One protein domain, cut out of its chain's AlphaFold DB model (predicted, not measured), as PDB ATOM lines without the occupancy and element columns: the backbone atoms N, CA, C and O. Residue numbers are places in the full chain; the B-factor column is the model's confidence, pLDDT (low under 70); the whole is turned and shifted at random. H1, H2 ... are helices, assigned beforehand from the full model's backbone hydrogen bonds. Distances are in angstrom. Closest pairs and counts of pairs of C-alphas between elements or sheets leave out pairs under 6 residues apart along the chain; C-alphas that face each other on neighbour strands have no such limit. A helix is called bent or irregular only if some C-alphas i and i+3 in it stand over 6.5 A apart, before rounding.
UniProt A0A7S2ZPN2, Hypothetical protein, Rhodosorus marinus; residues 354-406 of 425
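This is residues 354 to 406 of the 425 residues of the protein "Hypothetical protein" of Rhodosorus marinus (UniProt A0A7S2ZPN2). A long straight helix, H2, and a shorter one, H1, form an open L, joined at the corner by a loop of residues 371 to 376. Both arms stick out, with residues 354 to 370 of H1 and 384 to 406 of H2 standing free. The printed part has 53 residues with two named helices, H1 then H2 along the chain, and no named strand; its class is all helix. It is extended, with a radius of gyration of the C-alphas of 16.1 A, and flat in outline, spanning 45 by 33 by 14 A.

Find C-alpha 377 at (8.392, -34.991, 31.609); from there H2, residues 377 to 406, runs 43.7 A to C-alpha 406 at (29.230, -55.237, 64.223). Then go back to C-alpha 354 at (-4.188, -61.449, 39.991), where H1, residues 354 to 370, begins; it runs 23.8 A to Phe 370.

Start from H2 and look across to H1: the two are apart, with no C-alpha of the one within 8 A of the other. Read the y column: it rises from -61.449 at C-alpha 354 to -38.734 at C-alpha 370, and it falls from -34.991 at C-alpha 377 to -55.237 at C-alpha 406. Between the helices look at residues 371 to 376, a short link of 6 residues. In H1 and H2 every O i to N i+4 pair is within hydrogen-bond range, and neither helix is bent.

Look at Asp 374 in the link and Leu 406: their C-alphas are the two farthest apart, at 47.8 A. The C-alphas of Glu 354 and Leu 406, the first and last printed, are 41.7 A apart. The printed part has no cut and no long link. In the B-factor column you will find a mean pLDDT of 85.2 over the printed part, and no printed residue is under 70.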
ATOM      1  N   GLU A 354      -3.508 -62.197  38.928       76.50
ATOM      2  CA  GLU A 354      -4.188 -61.449  39.991       76.50
ATOM      3  C   GLU A 354      -3.226 -60.496  40.697       76.50
ATOM      4  O   GLU A 354      -3.547 -59.317  40.873       76.50
ATOM      5  N   LEU A 355      -2.012 -60.961  41.009       78.44
ATOM      6  CA  LEU A 355      -0.965 -60.115  41.570       78.44
ATOM      7  C   LEU A 355      -0.582 -58.986  40.606       78.44
ATOM      8  O   LEU A 355      -0.464 -57.836  41.028       78.44
ATOM      9  N   ALA A 356      -0.429 -59.276  39.313       77.56
ATOM     10  CA  ALA A 356      -0.093 -58.272  38.308       77.56
ATOM     11  C   ALA A 356      -1.194 -57.209  38.162       77.56
ATOM     12  O   ALA A 356      -0.904 -56.014  38.070       77.56
ATOM     13  N   GLN A 357      -2.466 -57.617  38.183       78.12
ATOM     14  CA  GLN A 357      -3.603 -56.693  38.143       78.12
ATOM     15  C   GLN A 357      -3.706 -55.862  39.420       78.12
ATOM     16  O   GLN A 357      -3.932 -54.653  39.341       78.12
ATOM     17  N   TRP A 358      -3.482 -56.475  40.582       83.88
ATOM     18  CA  TRP A 358      -3.437 -55.771  41.858       83.88
ATOM     19  C   TRP A 358      -2.299 -54.744  41.893       83.88
ATOM     20  O   TRP A 358      -2.531 -53.589  42.249       83.88
ATOM     21  N   LEU A 359      -1.096 -55.118  41.442       81.81
ATOM     22  CA  LEU A 359       0.059 -54.223  41.327       81.81
ATOM     23  C   LEU A 359      -0.217 -53.074  40.362       81.81
ATOM     24  O   LEU A 359       0.067 -51.927  40.694       81.81
ATOM     25  N   LYS A 360      -0.813 -53.354  39.198       84.62
ATOM     26  CA  LYS A 360      -1.186 -52.322  38.225       84.62
ATOM     27  C   LYS A 360      -2.194 -51.341  38.821       84.62
ATOM     28  O   LYS A 360      -2.001 -50.133  38.728       84.62
ATOM     29  N   HIS A 361      -3.226 -51.850  39.490       83.19
ATOM     30  CA  HIS A 361      -4.235 -51.010  40.128       83.19
ATOM     31  C   HIS A 361      -3.642 -50.164  41.262       83.19
ATOM     32  O   HIS A 361      -3.924 -48.971  41.369       83.19
ATOM     33  N   LYS A 362      -2.771 -50.752  42.090       85.50
ATOM     34  CA  LYS A 362      -2.065 -50.026  43.153       85.50
ATOM     35  C   LYS A 362      -1.095 -48.991  42.606       85.50
ATOM     36  O   LYS A 362      -1.030 -47.892  43.149       85.50
ATOM     37  N   TYR A 363      -0.400 -49.303  41.520       86.38
ATOM     38  CA  TYR A 363       0.455 -48.358  40.821       86.38
ATOM     39  C   TYR A 363      -0.348 -47.175  40.274       86.38
ATOM     40  O   TYR A 363       0.057 -46.039  40.478       86.38
ATOM     41  N   GLU A 364      -1.508 -47.401  39.652       82.75
ATOM     42  CA  GLU A 364      -2.380 -46.318  39.178       82.75
ATOM     43  C   GLU A 364      -2.913 -45.449  40.330       82.75
ATOM     44  O   GLU A 364      -2.957 -44.225  40.206       82.75
ATOM     45  N   GLN A 365      -3.262 -46.052  41.473       85.31
ATOM     46  CA  GLN A 365      -3.650 -45.309  42.679       85.31
ATOM     47  C   GLN A 365      -2.497 -44.453  43.218       85.31
ATOM     48  O   GLN A 365      -2.688 -43.270  43.493       85.31
ATOM     49  N   LEU A 366      -1.298 -45.028  43.340       81.38
ATOM     50  CA  LEU A 366      -0.101 -44.300  43.764       81.38
ATOM     51  C   LEU A 366       0.257 -43.201  42.765       81.38
ATOM     52  O   LEU A 366       0.596 -42.094  43.171       81.38
ATOM     53  N   ARG A 367       0.119 -43.471  41.466       81.81
ATOM     54  CA  ARG A 367       0.359 -42.490  40.414       81.81
ATOM     55  C   ARG A 367      -0.553 -41.285  40.580       81.81
ATOM     56  O   ARG A 367      -0.048 -40.180  40.648       81.81
ATOM     57  N   ARG A 368      -1.860 -41.489  40.751       80.38
ATOM     58  CA  ARG A 368      -2.816 -40.386  40.949       80.38
ATOM     59  C   ARG A 368      -2.597 -39.605  42.245       80.38
ATOM     60  O   ARG A 368      -2.914 -38.424  42.297       80.38
ATOM     61  N   LEU A 369      -2.094 -40.252  43.298       81.00
ATOM     62  CA  LEU A 369      -1.847 -39.598  44.588       81.00
ATOM     63  C   LEU A 369      -0.535 -38.808  44.622       81.00
ATOM     64  O   LEU A 369      -0.459 -37.795  45.311       81.00
ATOM     65  N   PHE A 370       0.495 -39.278  43.917       79.25
ATOM     66  CA  PHE A 370       1.851 -38.734  44.026       79.25
ATOM     67  C   PHE A 370       2.358 -38.036  42.762       79.25
ATOM     68  O   PHE A 370       3.339 -37.300  42.848       79.25
ATOM     69  N   LEU A 371       1.730 -38.251  41.603       77.69
ATOM     70  CA  LEU A 371       2.150 -37.682  40.325       77.69
ATOM     71  C   LEU A 371       0.976 -36.905  39.703       77.69
ATOM     72  O   LEU A 371       0.045 -37.524  39.190       77.69
ATOM     73  N   PRO A 372       0.994 -35.560  39.766       78.50
ATOM     74  CA  PRO A 372      -0.010 -34.728  39.111       78.50
ATOM     75  C   PRO A 372       0.029 -34.932  37.589       78.50
ATOM     76  O   PRO A 372       1.106 -35.067  37.005       78.50
ATOM     77  N   ASP A 373      -1.134 -34.926  36.939       78.31
ATOM     78  CA  ASP A 373      -1.243 -35.229  35.504       78.31
ATOM     79  C   ASP A 373      -0.623 -34.142  34.591       78.31
ATOM     80  O   ASP A 373      -0.310 -34.428  33.437       78.31
ATOM     81  N   ASP A 374      -0.324 -32.948  35.124       80.69
ATOM     82  CA  ASP A 374       0.147 -31.778  34.355       80.69
ATOM     83  C   ASP A 374       1.640 -31.440  34.512       80.69
ATOM     84  O   ASP A 374       2.077 -30.344  34.152       80.69
ATOM     85  N   VAL A 375       2.458 -32.332  35.077       78.50
ATOM     86  CA  VAL A 375       3.881 -32.010  35.267       78.50
ATOM     87  C   VAL A 375       4.708 -32.342  34.026       78.50
ATOM     88  O   VAL A 375       4.487 -33.356  33.365       78.50
ATOM     89  N   SER A 376       5.678 -31.488  33.689       86.62
ATOM     90  CA  SER A 376       6.555 -31.715  32.539       86.62
ATOM     91  C   SER A 376       7.329 -33.038  32.683       86.62
ATOM     92  O   SER A 376       7.694 -33.424  33.799       86.62
ATOM     93  N   PRO A 377       7.629 -33.740  31.575       83.19
ATOM     94  CA  PRO A 377       8.392 -34.991  31.609       83.19
ATOM     95  C   PRO A 377       9.751 -34.857  32.325       83.19
ATOM     96  O   PRO A 377      10.200 -35.805  32.972       83.19
ATOM     97  N   ASP A 378      10.363 -33.671  32.307       87.31
ATOM     98  CA  ASP A 378      11.622 -33.388  33.010       87.31
ATOM     99  C   ASP A 378      11.485 -33.476  34.535       87.31
ATOM    100  O   ASP A 378      12.387 -33.952  35.231       87.31
ATOM    101  N   TYR A 379      10.332 -33.074  35.073       85.44
ATOM    102  CA  TYR A 379      10.064 -33.175  36.503       85.44
ATOM    103  C   TYR A 379      10.015 -34.630  36.962       85.44
ATOM    104  O   TYR A 379      10.600 -34.967  37.993       85.44
ATOM    105  N   TYR A 380       9.390 -35.511  36.171       81.75
ATOM    106  CA  TYR A 380       9.352 -36.946  36.455       81.75
ATOM    107  C   TYR A 380      10.766 -37.520  36.556       81.75
ATOM    108  O   TYR A 380      11.074 -38.230  37.517       81.75
ATOM    109  N   HIS A 381      11.650 -37.151  35.623       83.00
ATOM    110  CA  HIS A 381      13.044 -37.585  35.640       83.00
ATOM    111  C   HIS A 381      13.781 -37.101  36.897       83.00
ATOM    112  O   HIS A 381      14.436 -37.889  37.585       83.00
ATOM    113  N   PHE A 382      13.595 -35.833  37.272       87.88
ATOM    114  CA  PHE A 382      14.170 -35.276  38.493       87.88
ATOM    115  C   PHE A 382      13.662 -35.983  39.763       87.88
ATOM    116  O   PHE A 382      14.462 -36.379  40.616       87.88
ATOM    117  N   THR A 383      12.348 -36.196  39.897       84.50
ATOM    118  CA  THR A 383      11.780 -36.908  41.056       84.50
ATOM    119  C   THR A 383      12.221 -38.365  41.134       84.50
ATOM    120  O   THR A 383      12.501 -38.842  42.235       84.50
ATOM    121  N   ALA A 384      12.363 -39.052  39.998       86.25
ATOM    122  CA  ALA A 384      12.879 -40.417  39.959       86.25
ATOM    123  C   ALA A 384      14.314 -40.484  40.506       86.25
ATOM    124  O   ALA A 384      14.604 -41.307  41.375       86.25
ATOM    125  N   ILE A 385      15.190 -39.563  40.089       90.00
ATOM    126  CA  ILE A 385      16.569 -39.482  40.596       90.00
ATOM    127  C   ILE A 385      16.585 -39.200  42.103       90.00
ATOM    128  O   ILE A 385      17.306 -39.862  42.851       90.00
ATOM    129  N   ARG A 386      15.760 -38.261  42.587       87.44
ATOM    130  CA  ARG A 386      15.664 -37.945  44.023       87.44
ATOM    131  C   ARG A 386      15.152 -39.118  44.851       87.44
ATOM    132  O   ARG A 386      15.607 -39.312  45.978       87.44
ATOM    133  N   PHE A 387      14.226 -39.902  44.309       86.50
ATOM    134  CA  PHE A 387      13.721 -41.104  44.960       86.50
ATOM    135  C   PHE A 387      14.811 -42.176  45.079       86.50
ATOM    136  O   PHE A 387      15.046 -42.688  46.173       86.50
ATOM    137  N   VAL A 388      15.548 -42.435  43.994       89.56
ATOM    138  CA  VAL A 388      16.690 -43.364  43.995       89.56
ATOM    139  C   VAL A 388      17.763 -42.907  44.984       89.56
ATOM    140  O   VAL A 388      18.224 -43.707  45.796       89.56
ATOM    141  N   GLN A 389      18.101 -41.616  44.992       93.06
ATOM    142  CA  GLN A 389      19.068 -41.051  45.933       93.06
ATOM    143  C   GLN A 389      18.638 -41.276  47.389       93.06
ATOM    144  O   GLN A 389      19.451 -41.702  48.202       93.06
ATOM    145  N   ARG A 390      17.360 -41.047  47.722       90.69
ATOM    146  CA  ARG A 390      16.835 -41.280  49.078       90.69
ATOM    147  C   ARG A 390      16.875 -42.752  49.477       90.69
ATOM    148  O   ARG A 390      17.215 -43.035  50.622       90.69
ATOM    149  N   ILE A 391      16.567 -43.671  48.562       90.06
ATOM    150  CA  ILE A 391      16.666 -45.113  48.831       90.06
ATOM    151  C   ILE A 391      18.115 -45.502  49.106       90.06
ATOM    152  O   ILE A 391      18.367 -46.165  50.106       90.06
ATOM    153  N   ILE A 392      19.056 -45.054  48.269       91.75
ATOM    154  CA  ILE A 392      20.486 -45.340  48.445       91.75
ATOM    155  C   ILE A 392      20.990 -44.750  49.765       91.75
ATOM    156  O   ILE A 392      21.661 -45.437  50.526       91.75
ATOM    157  N   SER A 393      20.642 -43.504  50.089       91.69
ATOM    158  CA  SER A 393      21.034 -42.898  51.366       91.69
ATOM    159  C   SER A 393      20.435 -43.638  52.565       91.69
ATOM    160  O   SER A 393      21.121 -43.833  53.565       91.69
ATOM    161  N   ALA A 394      19.180 -44.089  52.473       92.19
ATOM    162  CA  ALA A 394      18.542 -44.860  53.535       92.19
ATOM    163  C   ALA A 394      19.201 -46.235  53.722       92.19
ATOM    164  O   ALA A 394      19.495 -46.619  54.852       92.19
ATOM    165  N   THR A 395      19.489 -46.965  52.639       91.31
ATOM    166  CA  THR A 395      20.151 -48.275  52.725       91.31
ATOM    167  C   THR A 395      21.594 -48.160  53.190       91.31
ATOM    168  O   THR A 395      22.008 -48.950  54.033       91.31
ATOM    169  N   VAL A 396      22.345 -47.157  52.727       93.38
ATOM    170  CA  VAL A 396      23.712 -46.893  53.204       93.38
ATOM    171  C   VAL A 396      23.716 -46.540  54.691       93.38
ATOM    172  O   VAL A 396      24.569 -47.042  55.414       93.38
ATOM    173  N   ASN A 397      22.745 -45.765  55.183       91.50
ATOM    174  CA  ASN A 397      22.642 -45.476  56.616       91.50
ATOM    175  C   ASN A 397      22.343 -46.730  57.444       91.50
ATOM    176  O   ASN A 397      22.953 -46.921  58.495       91.50
ATOM    177  N   VAL A 398      21.439 -47.602  56.985       90.25
ATOM    178  CA  VAL A 398      21.113 -48.854  57.693       90.25
ATOM    179  C   VAL A 398      22.294 -49.828  57.667       90.25
ATOM    180  O   VAL A 398      22.653 -50.384  58.700       90.25
ATOM    181  N   LEU A 399      22.948 -50.003  56.518       89.06
ATOM    182  CA  LEU A 399      24.125 -50.867  56.405       89.06
ATOM    183  C   LEU A 399      25.322 -50.301  57.172       89.06
ATOM    184  O   LEU A 399      26.048 -51.061  57.800       89.06
ATOM    185  N   GLY A 400      25.508 -48.981  57.163       90.50
ATOM    186  CA  GLY A 400      26.553 -48.290  57.915       90.50
ATOM    187  C   GLY A 400      26.351 -48.385  59.426       90.50
ATOM    188  O   GLY A 400      27.301 -48.622  60.161       90.50
ATOM    189  N   THR A 401      25.113 -48.264  59.908       89.56
ATOM    190  CA  THR A 401      24.815 -48.448  61.338       89.56
ATOM    191  C   THR A 401      24.938 -49.908  61.760       89.56
ATOM    192  O   THR A 401      25.529 -50.180  62.801       89.56
ATOM    193  N   GLN A 402      24.470 -50.863  60.949       87.94
ATOM    194  CA  GLN A 402      24.659 -52.288  61.241       87.94
ATOM    195  C   GLN A 402      26.135 -52.706  61.207       87.94
ATOM    196  O   GLN A 402      26.570 -53.457  62.081       87.94
ATOM    197  N   SER A 403      26.921 -52.208  60.248       86.12
ATOM    198  CA  SER A 403      28.354 -52.502  60.166       86.12
ATOM    199  C   SER A 403      29.137 -51.862  61.308       86.12
ATOM    200  O   SER A 403      30.038 -52.500  61.841       86.12
ATOM    201  N   LEU A 404      28.752 -50.660  61.751       87.88
ATOM    202  CA  LEU A 404      29.338 -50.008  62.921       87.88
ATOM    203  C   LEU A 404      29.027 -50.775  64.215       87.88
ATOM    204  O   LEU A 404      29.926 -50.986  65.021       87.88
ATOM    205  N   ILE A 405      27.792 -51.257  64.399       86.12
ATOM    206  CA  ILE A 405      27.419 -52.098  65.552       86.12
ATOM    207  C   ILE A 405      28.215 -53.415  65.557       86.12
ATOM    208  O   ILE A 405      28.706 -53.832  66.607       86.12
ATOM    209  N   LEU A 406      28.395 -54.042  64.386       83.75
ATOM    210  CA  LEU A 406      29.230 -55.237  64.223       83.75
ATOM    211  C   LEU A 406      30.715 -54.957  64.502       83.75
ATOM    212  O   LEU A 406      31.359 -55.742  65.195       83.75
TER     213      LEU A 406